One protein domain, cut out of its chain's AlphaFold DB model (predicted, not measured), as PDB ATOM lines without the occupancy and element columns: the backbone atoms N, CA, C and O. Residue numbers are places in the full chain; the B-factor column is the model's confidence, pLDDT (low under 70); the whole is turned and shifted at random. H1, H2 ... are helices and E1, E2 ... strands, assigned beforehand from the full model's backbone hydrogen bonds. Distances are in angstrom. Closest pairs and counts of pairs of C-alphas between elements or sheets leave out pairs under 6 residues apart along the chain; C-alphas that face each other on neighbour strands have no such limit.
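This is residues 917 to 1012 of the 1183 residues of an uncharacterized protein of Clostridium sp. CAG:678 (UniProt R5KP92). Helices H1 and H2 pack on the long helix H3, and the strand hairpin E1-E2 lies off to one side of them. The 96 printed residues include, in order, H1, H2, E1, E2 and H3, mostly helix, with a two-stranded antiparallel sheet. The whole is compact, radius of gyration of the C-alphas 13.9 A, but flat, spanning 35 by 35 by 19 A.

H1, residues 917 to 929, touches H3, residues 991 to 1010, at residues 993 to 1000 alone; the closest C-alphas, Ala 920 and Ile 997, are 5.3 A apart. H2, residues 946 to 957, touches H3, opposite ways at a shallow tilt of 24 degrees; the closest C-alphas, Ile 946 and Lys 1005, are 6.3 A apart. In E1, residues 967 to 971, N 968 is 2.8 A from O 980 of E2, residues 977 to 981, within hydrogen-bond range. Every O i to N i+4 pair in H1, H2 and H3 is within range.

H1 begins at C-alpha (140.120, 238.959, 193.806); H3, 28.4 A long, ends at (138.905, 256.785, 187.997).

The printed part has no cut; H1 to H2 is a long link. Residues 917 to 918, 972 to 978 and 1010 to 1012 have pLDDT under 70.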
ATOM      1  N   SER A 917     139.571 239.733 194.937       68.44
ATOM      2  CA  SER A 917     140.120 238.959 193.806       68.44
ATOM      3  C   SER A 917     140.341 237.480 194.145       68.44
ATOM      4  O   SER A 917     140.064 236.600 193.325       68.44
ATOM      5  N   ALA A 918     140.828 237.171 195.354       63.84
ATOM      6  CA  ALA A 918     141.086 235.791 195.768       63.84
ATOM      7  C   ALA A 918     139.778 235.014 195.968       63.84
ATOM      8  O   ALA A 918     139.654 233.878 195.503       63.84
ATOM      9  N   GLN A 919     138.775 235.653 196.578       73.06
ATOM     10  CA  GLN A 919     137.447 235.068 196.738       73.06
ATOM     11  C   GLN A 919     136.752 234.866 195.382       73.06
ATOM     12  O   GLN A 919     136.132 233.825 195.151       73.06
ATOM     13  N   ALA A 920     136.912 235.807 194.443       77.44
ATOM     14  CA  ALA A 920     136.402 235.659 193.080       77.44
ATOM     15  C   ALA A 920     137.076 234.490 192.334       77.44
ATOM     16  O   ALA A 920     136.384 233.684 191.708       77.44
ATOM     17  N   ASN A 921     138.401 234.329 192.453       78.50
ATOM     18  CA  ASN A 921     139.151 233.211 191.864       78.50
ATOM     19  C   ASN A 921     138.732 231.841 192.420       78.50
ATOM     20  O   ASN A 921     138.612 230.862 191.670       78.50
ATOM     21  N   GLU A 922     138.470 231.754 193.724       78.50
ATOM     22  CA  GLU A 922     137.942 230.536 194.339       78.50
ATOM     23  C   GLU A 922     136.542 230.206 193.798       78.50
ATOM     24  O   GLU A 922     136.264 229.061 193.425       78.50
ATOM     25  N   TYR A 923     135.672 231.213 193.671       82.69
ATOM     26  CA  TYR A 923     134.345 231.043 193.085       82.69
ATOM     27  C   TYR A 923     134.395 230.615 191.620       82.69
ATOM     28  O   TYR A 923     133.665 229.694 191.256       82.69
ATOM     29  N   VAL A 924     135.289 231.176 190.798       82.31
ATOM     30  CA  VAL A 924     135.517 230.707 189.417       82.31
ATOM     31  C   VAL A 924     135.913 229.232 189.416       82.31
ATOM     32  O   VAL A 924     135.293 228.423 188.724       82.31
ATOM     33  N   SER A 925     136.893 228.854 190.242       81.12
ATOM     34  CA  SER A 925     137.376 227.470 190.339       81.12
ATOM     35  C   SER A 925     136.259 226.505 190.750       81.12
ATOM     36  O   SER A 925     136.128 225.408 190.200       81.12
ATOM     37  N   ARG A 926     135.406 226.928 191.689       81.31
ATOM     38  CA  ARG A 926     134.243 226.163 192.144       81.31
ATOM     39  C   ARG A 926     133.173 226.032 191.062       81.31
ATOM     40  O   ARG A 926     132.654 224.938 190.870       81.31
ATOM     41  N   LEU A 927     132.870 227.103 190.333       83.75
ATOM     42  CA  LEU A 927     131.893 227.099 189.239       83.75
ATOM     43  C   LEU A 927     132.342 226.228 188.058       83.75
ATOM     44  O   LEU A 927     131.505 225.556 187.456       83.75
ATOM     45  N   ILE A 928     133.644 226.194 187.754       84.38
ATOM     46  CA  ILE A 928     134.221 225.275 186.759       84.38
ATOM     47  C   ILE A 928     134.076 223.827 187.232       84.38
ATOM     48  O   ILE A 928     133.577 222.980 186.493       84.38
ATOM     49  N   ARG A 929     134.457 223.539 188.484       81.81
ATOM     50  CA  ARG A 929     134.327 222.195 189.071       81.81
ATOM     51  C   ARG A 929     132.880 221.700 189.066       81.81
ATOM     52  O   ARG A 929     132.635 220.519 188.840       81.81
ATOM     53  N   ASP A 930     131.936 222.602 189.304       79.44
ATOM     54  CA  ASP A 930     130.510 222.299 189.338       79.44
ATOM     55  C   ASP A 930     129.875 222.237 187.930       79.44
ATOM     56  O   ASP A 930     128.682 221.959 187.810       79.44
ATOM     57  N   GLY A 931     130.666 222.452 186.869       77.88
ATOM     58  CA  GLY A 931     130.247 222.366 185.467       77.88
ATOM     59  C   GLY A 931     129.386 223.536 184.986       77.88
ATOM     60  O   GLY A 931     128.757 223.431 183.934       77.88
ATOM     61  N   ILE A 932     129.330 224.627 185.755       82.94
ATOM     62  CA  ILE A 932     128.532 225.828 185.459       82.94
ATOM     63  C   ILE A 932     129.312 226.765 184.532       82.94
ATOM     64  O   ILE A 932     128.737 227.352 183.616       82.94
ATOM     65  N   LEU A 933     130.629 226.867 184.727       83.25
ATOM     66  CA  LEU A 933     131.537 227.511 183.780       83.25
ATOM     67  C   LEU A 933     132.279 226.456 182.942       83.25
ATOM     68  O   LEU A 933     132.647 225.404 183.471       83.25
ATOM     69  N   PRO A 934     132.541 226.719 181.649       77.38
ATOM     70  CA  PRO A 934     133.439 225.895 180.846       77.38
ATOM     71  C   PRO A 934     134.825 225.756 181.494       77.38
ATOM     72  O   PRO A 934     135.361 226.726 182.019       77.38
ATOM     73  N   GLU A 935     135.477 224.597 181.354       76.69
ATOM     74  CA  GLU A 935     136.861 224.392 181.839       76.69
ATOM     75  C   GLU A 935     137.879 225.374 181.234       76.69
ATOM     76  O   GLU A 935     138.960 225.573 181.776       76.69
ATOM     77  N   THR A 936     137.541 225.994 180.102       74.94
ATOM     78  CA  THR A 936     138.370 227.002 179.431       74.94
ATOM     79  C   THR A 936     138.137 228.427 179.935       74.94
ATOM     80  O   THR A 936     138.768 229.347 179.417       74.94
ATOM     81  N   SER A 937     137.216 228.646 180.876       77.50
ATOM     82  CA  SER A 937     136.967 229.968 181.454       77.50
ATOM     83  C   SER A 937     138.151 230.397 182.315       77.50
ATOM     84  O   SER A 937     138.464 229.765 183.317       77.50
ATOM     85  N   SER A 938     138.798 231.490 181.916       75.69
ATOM     86  CA  SER A 938     139.896 232.116 182.648       75.69
ATOM     87  C   SER A 938     139.510 233.558 182.926       75.69
ATOM     88  O   SER A 938     139.265 234.312 181.986       75.69
ATOM     89  N   PHE A 939     139.462 233.918 184.204       82.50
ATOM     90  CA  PHE A 939     139.267 235.291 184.648       82.50
ATOM     91  C   PHE A 939     140.574 235.796 185.244       82.50
ATOM     92  O   PHE A 939     141.263 235.061 185.948       82.50
ATOM     93  N   ASP A 940     140.923 237.028 184.910       81.19
ATOM     94  CA  ASP A 940     142.094 237.722 185.422       81.19
ATOM     95  C   ASP A 940     141.590 238.981 186.123       81.19
ATOM     96  O   ASP A 940     141.269 239.976 185.468       81.19
ATOM     97  N   PHE A 941     141.437 238.882 187.445       80.12
ATOM     98  CA  PHE A 941     140.925 239.956 188.301       80.12
ATOM     99  C   PHE A 941     141.998 240.992 188.661       80.12
ATOM    100  O   PHE A 941     141.662 242.074 189.141       80.12
ATOM    101  N   ASP A 942     143.269 240.693 188.376       74.81
ATOM    102  CA  ASP A 942     144.411 241.539 188.732       74.81
ATOM    103  C   ASP A 942     144.956 242.320 187.516       74.81
ATOM    104  O   ASP A 942     145.909 243.096 187.627       74.81
ATOM    105  N   THR A 943     144.343 242.161 186.336       76.31
ATOM    106  CA  THR A 943     144.711 242.911 185.131       76.31
ATOM    107  C   THR A 943     144.427 244.411 185.270       76.31
ATOM    108  O   THR A 943     143.375 244.828 185.750       76.31
ATOM    109  N   GLN A 944     145.346 245.246 184.775       75.38
ATOM    110  CA  GLN A 944     145.132 246.696 184.635       75.38
ATOM    111  C   GLN A 944     144.651 247.103 183.232       75.38
ATOM    112  O   GLN A 944     144.527 248.290 182.925       75.38
ATOM    113  N   ASP A 945     144.387 246.131 182.357       80.75
ATOM    114  CA  ASP A 945     143.879 246.384 181.012       80.75
ATOM    115  C   ASP A 945     142.341 246.424 181.001       80.75
ATOM    116  O   ASP A 945     141.673 245.389 181.074       80.75
ATOM    117  N   ILE A 946     141.775 247.629 180.857       80.94
ATOM    118  CA  ILE A 946     140.323 247.850 180.730       80.94
ATOM    119  C   ILE A 946     139.725 247.038 179.573       80.94
ATOM    120  O   ILE A 946     138.577 246.597 179.669       80.94
ATOM    121  N   GLU A 947     140.455 246.827 178.473       81.19
ATOM    122  CA  GLU A 947     139.938 246.059 177.335       81.19
ATOM    123  C   GLU A 947     139.781 244.575 177.702       81.19
ATOM    124  O   GLU A 947     138.772 243.961 177.352       81.19
ATOM    125  N   SER A 948     140.704 244.033 178.505       83.50
ATOM    126  CA  SER A 948     140.621 242.674 179.058       83.50
ATOM    127  C   SER A 948     139.461 242.527 180.053       83.50
ATOM    128  O   SER A 948     138.686 241.575 179.955       83.50
ATOM    129  N   ILE A 949     139.260 243.493 180.959       81.94
ATOM    130  CA  ILE A 949     138.130 243.471 181.912       81.94
ATOM    131  C   ILE A 949     136.786 243.542 181.177       81.94
ATOM    132  O   ILE A 949     135.860 242.800 181.503       81.94
ATOM    133  N   ASN A 950     136.677 244.387 180.148       83.00
ATOM    134  CA  ASN A 950     135.461 244.478 179.340       83.00
ATOM    135  C   ASN A 950     135.140 243.158 178.625       83.00
ATOM    136  O   ASN A 950     133.980 242.762 178.606       83.00
ATOM    137  N   GLN A 951     136.144 242.446 178.099       84.56
ATOM    138  CA  GLN A 951     135.938 241.128 177.482       84.56
ATOM    139  C   GLN A 951     135.455 240.079 178.493       84.56
ATOM    140  O   GLN A 951     134.578 239.275 178.177       84.56
ATOM    141  N   GLN A 952     135.986 240.096 179.718       87.50
ATOM    142  CA  GLN A 952     135.555 239.195 180.794       87.50
ATOM    143  C   GLN A 952     134.118 239.495 181.257       87.50
ATOM    144  O   GLN A 952     133.334 238.576 181.496       87.50
ATOM    145  N   ILE A 953     133.750 240.778 181.323       84.56
ATOM    146  CA  ILE A 953     132.379 241.226 181.587       84.56
ATOM    147  C   ILE A 953     131.432 240.776 180.468       84.56
ATOM    148  O   ILE A 953     130.388 240.205 180.763       84.56
ATOM    149  N   GLU A 954     131.790 240.980 179.198       82.94
ATOM    150  CA  GLU A 954     130.971 240.544 178.060       82.94
ATOM    151  C   GLU A 954     130.745 239.028 178.069       82.94
ATOM    152  O   GLU A 954     129.619 238.576 177.862       82.94
ATOM    153  N   PHE A 955     131.774 238.243 178.401       85.50
ATOM    154  CA  PHE A 955     131.642 236.794 178.555       85.50
ATOM    155  C   PHE A 955     130.590 236.411 179.612       85.50
ATOM    156  O   PHE A 955     129.772 235.526 179.366       85.50
ATOM    157  N   LEU A 956     130.567 237.094 180.764       82.69
ATOM    158  CA  LEU A 956     129.539 236.878 181.792       82.69
ATOM    159  C   LEU A 956     128.152 237.336 181.324       82.69
ATOM    160  O   LEU A 956     127.157 236.685 181.634       82.69
ATOM    161  N   MET A 957     128.073 238.426 180.559       80.06
ATOM    162  CA  MET A 957     126.808 238.960 180.045       80.06
ATOM    163  C   MET A 957     126.127 238.061 179.007       80.06
ATOM    164  O   MET A 957     124.913 238.174 178.824       80.06
ATOM    165  N   ASP A 958     126.889 237.191 178.349       80.31
ATOM    166  CA  ASP A 958     126.394 236.228 177.360       80.31
ATOM    167  C   ASP A 958     126.220 234.810 177.939       80.31
ATOM    168  O   ASP A 958     125.769 233.900 177.237       80.31
ATOM    169  N   LEU A 959     126.549 234.609 179.221       82.44
ATOM    170  CA  LEU A 959     126.398 233.325 179.896       82.44
ATOM    171  C   LEU A 959     124.914 232.996 180.126       82.44
ATOM    172  O   LEU A 959     124.107 233.870 180.456       82.44
ATOM    173  N   THR A 960     124.552 231.720 180.011       77.69
ATOM    174  CA  THR A 960     123.230 231.212 180.395       77.69
ATOM    175  C   THR A 960     123.361 230.287 181.601       77.69
ATOM    176  O   THR A 960     124.273 229.462 181.665       77.69
ATOM    177  N   LEU A 961     122.440 230.400 182.557       78.81
ATOM    178  CA  LEU A 961     122.259 229.404 183.608       78.81
ATOM    179  C   LEU A 961     120.925 228.707 183.400       78.81
ATOM    180  O   LEU A 961     119.881 229.349 183.350       78.81
ATOM    181  N   ASN A 962     120.967 227.376 183.327       78.81
ATOM    182  CA  ASN A 962     119.768 226.544 183.221       78.81
ATOM    183  C   ASN A 962     118.875 226.928 182.014       78.81
ATOM    184  O   ASN A 962     117.657 227.005 182.134       78.81
ATOM    185  N   ASP A 963     119.514 227.181 180.866       78.19
ATOM    186  CA  ASP A 963     118.921 227.626 179.590       78.19
ATOM    187  C   ASP A 963     118.298 229.042 179.571       78.19
ATOM    188  O   ASP A 963     117.811 229.467 178.525       78.19
ATOM    189  N   GLU A 964     118.399 229.815 180.658       79.44
ATOM    190  CA  GLU A 964     118.003 231.231 180.715       79.44
ATOM    191  C   GLU A 964     119.242 232.149 180.750       79.44
ATOM    192  O   GLU A 964     120.262 231.791 181.348       79.44
ATOM    193  N   PRO A 965     119.213 233.335 180.114       82.75
ATOM    194  CA  PRO A 965     120.351 234.249 180.119       82.75
ATOM    195  C   PRO A 965     120.586 234.833 181.517       82.75
ATOM    196  O   PRO A 965     119.639 235.213 182.213       82.75
ATOM    197  N   LEU A 966     121.863 234.929 181.909       82.00
ATOM    198  CA  LEU A 966     122.282 235.488 183.197       82.00
ATOM    199  C   LEU A 966     121.888 236.965 183.326       82.00
ATOM    200  O   LEU A 966     121.594 237.431 184.426       82.00
ATOM    201  N   PHE A 967     121.826 237.677 182.198       82.56
ATOM    202  CA  PHE A 967     121.383 239.064 182.109       82.56
ATOM    203  C   PHE A 967     120.197 239.207 181.154       82.56
ATOM    204  O   PHE A 967     120.184 238.633 180.066       82.56
ATOM    205  N   ILE A 968     119.225 240.027 181.540       80.81
ATOM    206  CA  ILE A 968     118.050 240.380 180.740       80.81
ATOM    207  C   ILE A 968     118.067 241.869 180.399       80.81
ATOM    208  O   ILE A 968     118.559 242.693 181.168       80.81
ATOM    209  N   ASP A 969     117.516 242.225 179.240       78.88
ATOM    210  CA  ASP A 969     117.318 243.624 178.863       78.88
ATOM    211  C   ASP A 969     116.123 244.209 179.629       78.88
ATOM    212  O   ASP A 969     114.970 243.823 179.407       78.88
ATOM    213  N   VAL A 970     116.396 245.172 180.504       74.31
ATOM    214  CA  VAL A 970     115.392 245.974 181.198       74.31
ATOM    215  C   VAL A 970     115.382 247.361 180.570       74.31
ATOM    216  O   VAL A 970     116.391 248.062 180.523       74.31
ATOM    217  N   VAL A 971     114.231 247.762 180.032       72.50
ATOM    218  CA  VAL A 971     114.055 249.110 179.486       72.50
ATOM    219  C   VAL A 971     113.680 250.036 180.630       72.50
ATOM    220  O   VAL A 971     112.646 249.838 181.271       72.50
ATOM    221  N   ASP A 972     114.513 251.042 180.879       66.31
ATOM    222  CA  ASP A 972     114.246 252.039 181.909       66.31
ATOM    223  C   ASP A 972     113.078 252.972 181.517       66.31
ATOM    224  O   ASP A 972     112.621 253.008 180.367       66.31
ATOM    225  N   GLU A 973     112.584 253.777 182.464       65.38
ATOM    226  CA  GLU A 973     111.487 254.733 182.219       65.38
ATOM    227  C   GLU A 973     111.832 255.816 181.161       65.38
ATOM    228  O   GLU A 973     110.950 256.553 180.709       65.38
ATOM    229  N   SER A 974     113.097 255.885 180.725       66.25
ATOM    230  CA  SER A 974     113.650 256.797 179.714       66.25
ATOM    231  C   SER A 974     113.692 256.195 178.297       66.25
ATOM    232  O   SER A 974     113.972 256.921 177.337       66.25
ATOM    233  N   GLY A 975     113.412 254.895 178.141       57.53
ATOM    234  CA  GLY A 975     113.467 254.170 176.868       57.53
ATOM    235  C   GLY A 975     114.858 253.646 176.486       57.53
ATOM    236  O   GLY A 975     115.072 253.319 175.316       57.53
ATOM    237  N   ILE A 976     115.797 253.582 177.433       67.38
ATOM    238  CA  ILE A 976     117.143 253.026 177.253       67.38
ATOM    239  C   ILE A 976     117.140 251.573 177.747       67.38
ATOM    240  O   ILE A 976     116.671 251.286 178.844       67.38
ATOM    241  N   SER A 977     117.653 250.648 176.929       68.31
ATOM    242  CA  SER A 977     117.837 249.244 177.325       68.31
ATOM    243  C   SER A 977     119.095 249.118 178.181       68.31
ATOM    244  O   SER A 977     120.185 249.437 177.702       68.31
ATOM    245  N   VAL A 978     118.948 248.660 179.422       69.69
ATOM    246  CA  VAL A 978     120.044 248.337 180.342       69.69
ATOM    247  C   VAL A 978     119.995 246.837 180.616       69.69
ATOM    248  O   VAL A 978     118.936 246.298 180.926       69.69
ATOM    249  N   LYS A 979     121.129 246.146 180.484       74.06
ATOM    250  CA  LYS A 979     121.222 244.730 180.859       74.06
ATOM    251  C   LYS A 979     121.339 244.622 182.384       74.06
ATOM    252  O   LYS A 979     122.312 245.114 182.948       74.06
ATOM    253  N   GLU A 980     120.380 243.972 183.034       76.44
ATOM    254  CA  GLU A 980     120.387 243.681 184.476       76.44
ATOM    255  C   GLU A 980     120.459 242.168 184.722       76.44
ATOM    256  O   GLU A 980     120.037 241.381 183.876       76.44
ATOM    257  N   LEU A 981     121.005 241.749 185.870       80.44
ATOM    258  CA  LEU A 981     121.034 240.336 186.266       80.44
ATOM    259  C   LEU A 981     119.608 239.785 186.351       80.44
ATOM    260  O   LEU A 981     118.736 240.414 186.946       80.44
ATOM    261  N   ASN A 982     119.377 238.602 185.784       81.25
ATOM    262  CA  ASN A 982     118.058 237.985 185.740       81.25
ATOM    263  C   ASN A 982     117.608 237.566 187.155       81.25
ATOM    264  O   ASN A 982     118.156 236.609 187.708       81.25
ATOM    265  N   PRO A 983     116.609 238.238 187.759       78.38
ATOM    266  CA  PRO A 983     116.215 237.965 189.139       78.38
ATOM    267  C   PRO A 983     115.579 236.577 189.310       78.38
ATOM    268  O   PRO A 983     115.606 236.032 190.416       78.38
ATOM    269  N   GLU A 984     115.054 235.973 188.234       79.31
ATOM    270  CA  GLU A 984     114.496 234.613 188.268       79.31
ATOM    271  C   GLU A 984     115.568 233.528 188.477       79.31
ATOM    272  O   GLU A 984     115.235 232.401 188.835       79.31
ATOM    273  N   LEU A 985     116.857 233.865 188.325       79.94
ATOM    274  CA  LEU A 985     117.982 232.957 188.564       79.94
ATOM    275  C   LEU A 985     118.547 233.023 189.995       79.94
ATOM    276  O   LEU A 985     119.473 232.278 190.304       79.94
ATOM    277  N   SER A 986     117.987 233.857 190.880       79.06
ATOM    278  CA  SER A 986     118.511 234.098 192.239       79.06
ATOM    279  C   SER A 986     118.680 232.846 193.111       79.06
ATOM    280  O   SER A 986     119.648 232.763 193.863       79.06
ATOM    281  N   ASP A 987     117.794 231.858 192.962       78.06
ATOM    282  CA  ASP A 987     117.847 230.584 193.695       78.06
ATOM    283  C   ASP A 987     118.622 229.479 192.943       78.06
ATOM    284  O   ASP A 987     118.707 228.333 193.399       78.06
ATOM    285  N   VAL A 988     119.174 229.779 191.762       79.38
ATOM    286  CA  VAL A 988     119.889 228.804 190.931       79.38
ATOM    287  C   VAL A 988     121.348 228.710 191.374       79.38
ATOM    288  O   VAL A 988     122.058 229.707 191.509       79.38
ATOM    289  N   LYS A 989     121.819 227.475 191.584       79.81
ATOM    290  CA  LYS A 989     123.192 227.186 192.016       79.81
ATOM    291  C   LYS A 989     124.208 227.857 191.079       79.81
ATOM    292  O   LYS A 989     124.176 227.615 189.876       79.81
ATOM    293  N   GLY A 990     125.119 228.643 191.648       78.38
ATOM    294  CA  GLY A 990     126.157 229.379 190.926       78.38
ATOM    295  C   GLY A 990     125.810 230.832 190.595       78.38
ATOM    296  O   GLY A 990     126.700 231.578 190.192       78.38
ATOM    297  N   PHE A 991     124.550 231.254 190.763       81.50
ATOM    298  CA  PHE A 991     124.130 232.624 190.463       81.50
ATOM    299  C   PHE A 991     124.780 233.651 191.397       81.50
ATOM    300  O   PHE A 991     125.312 234.654 190.927       81.50
ATOM    301  N   THR A 992     124.798 233.393 192.708       82.50
ATOM    302  CA  THR A 992     125.402 234.304 193.695       82.50
ATOM    303  C   THR A 992     126.907 234.456 193.476       82.50
ATOM    304  O   THR A 992     127.443 235.558 193.561       82.50
ATOM    305  N   GLU A 993     127.592 233.363 193.143       85.50
ATOM    306  CA  GLU A 993     129.017 233.364 192.824       85.50
ATOM    307  C   GLU A 993     129.321 234.165 191.552       85.50
ATOM    308  O   GLU A 993     130.248 234.973 191.543       85.50
ATOM    309  N   LEU A 994     128.527 233.988 190.491       85.25
ATOM    310  CA  LEU A 994     128.678 234.745 189.243       85.25
ATOM    311  C   LEU A 994     128.343 236.227 189.417       85.25
ATOM    312  O   LEU A 994     129.026 237.077 188.849       85.25
ATOM    313  N   GLN A 995     127.341 236.549 190.236       82.25
ATOM    314  CA  GLN A 995     127.025 237.924 190.621       82.25
ATOM    315  C   GLN A 995     128.197 238.576 191.364       82.25
ATOM    316  O   GLN A 995     128.539 239.723 191.074       82.25
ATOM    317  N   TYR A 996     128.835 237.847 192.284       82.56
ATOM    318  CA  TYR A 996     130.014 238.330 193.000       82.56
ATOM    319  C   TYR A 996     131.183 238.588 192.039       82.56
ATOM    320  O   TYR A 996     131.708 239.698 192.001       82.56
ATOM    321  N   ILE A 997     131.517 237.615 191.183       85.06
ATOM    322  CA  ILE A 997     132.560 237.742 190.149       85.06
ATOM    323  C   ILE A 997     132.312 238.972 189.258       85.06
ATOM    324  O   ILE A 997     133.227 239.749 188.990       85.06
ATOM    325  N   TYR A 998     131.065 239.178 188.832       84.62
ATOM    326  CA  TYR A 998     130.681 240.332 188.023       84.62
ATOM    327  C   TYR A 998     130.873 241.661 188.766       84.62
ATOM    328  O   TYR A 998     131.380 242.622 188.187       84.62
ATOM    329  N   SER A 999     130.517 241.720 190.054       80.75
ATOM    330  CA  SER A 999     130.695 242.926 190.871       80.75
ATOM    331  C   SER A 999     132.167 243.296 191.075       80.75
ATOM    332  O   SER A 999     132.507 244.470 190.947       80.75
ATOM    333  N   VAL A1000     133.048 242.309 191.276       81.88
ATOM    334  CA  VAL A1000     134.498 242.532 191.417       81.88
ATOM    335  C   VAL A1000     135.083 243.115 190.126       81.88
ATOM    336  O   VAL A1000     135.807 244.108 190.168       81.88
ATOM    337  N   LEU A1001     134.705 242.580 188.959       82.88
ATOM    338  CA  LEU A1001     135.149 243.117 187.664       82.88
ATOM    339  C   LEU A1001     134.640 244.546 187.407       82.88
ATOM    340  O   LEU A1001     135.364 245.361 186.834       82.88
ATOM    341  N   LEU A1002     133.411 244.868 187.826       81.62
ATOM    342  CA  LEU A1002     132.859 246.220 187.700       81.62
ATOM    343  C   LEU A1002     133.562 247.225 188.614       81.62
ATOM    344  O   LEU A1002     133.872 248.324 188.152       81.62
ATOM    345  N   ASN A1003     133.831 246.853 189.868       78.94
ATOM    346  CA  ASN A1003     134.601 247.680 190.794       78.94
ATOM    347  C   ASN A1003     135.997 247.940 190.223       78.94
ATOM    348  O   ASN A1003     136.386 249.095 190.067       78.94
ATOM    349  N   LYS A1004     136.683 246.892 189.746       79.44
ATOM    350  CA  LYS A1004     138.021 247.033 189.157       79.44
ATOM    351  C   LYS A1004     138.032 247.921 187.917       79.44
ATOM    352  O   LYS A1004     138.911 248.766 187.758       79.44
ATOM    353  N   LYS A1005     137.029 247.780 187.043       80.88
ATOM    354  CA  LYS A1005     136.846 248.679 185.897       80.88
ATOM    355  C   LYS A1005     136.670 250.130 186.351       80.88
ATOM    356  O   LYS A1005     137.291 251.018 185.771       80.88
ATOM    357  N   ALA A1006     135.843 250.366 187.370       78.06
ATOM    358  CA  ALA A1006     135.595 251.700 187.904       78.06
ATOM    359  C   ALA A1006     136.862 252.322 188.516       78.06
ATOM    360  O   ALA A1006     137.115 253.502 188.274       78.06
ATOM    361  N   ASP A1007     137.672 251.538 189.230       73.94
ATOM    362  CA  ASP A1007     138.920 251.995 189.848       73.94
ATOM    363  C   ASP A1007     139.963 252.399 188.792       73.94
ATOM    364  O   ASP A1007     140.565 253.473 188.888       73.94
ATOM    365  N   ILE A1008     140.115 251.605 187.720       74.81
ATOM    366  CA  ILE A1008     141.040 251.928 186.620       74.81
ATOM    367  C   ILE A1008     140.547 253.151 185.826       74.81
ATOM    368  O   ILE A1008     141.349 254.008 185.450       74.81
ATOM    369  N   GLU A1009     139.235 253.286 185.589       76.88
ATOM    370  CA  GLU A1009     138.656 254.454 184.904       76.88
ATOM    371  C   GLU A1009     138.761 255.749 185.738       76.88
ATOM    372  O   GLU A1009     138.848 256.841 185.164       76.88
ATOM    373  N   GLN A1010     138.787 255.648 187.073       69.25
ATOM    374  CA  GLN A1010     138.905 256.785 187.997       69.25
ATOM    375  C   GLN A1010     140.356 257.159 188.351       69.25
ATOM    376  O   GLN A1010     140.581 258.238 188.905       69.25
ATOM    377  N   GLY A1011     141.347 256.349 187.960       57.50
ATOM    378  CA  GLY A1011     142.773 256.672 188.090       57.50
ATOM    379  C   GLY A1011     143.304 256.677 189.527       57.50
ATOM    380  O   GLY A1011     144.309 257.331 189.807       57.50
ATOM    381  N   THR A1012     142.630 255.979 190.434       49.03
ATOM    382  CA  THR A1012     143.110 255.680 191.786       49.03
ATOM    383  C   THR A1012     143.975 254.422 191.743       49.03
ATOM    384  O   THR A1012     143.469 253.336 191.487       49.03
TER     385      THR A1012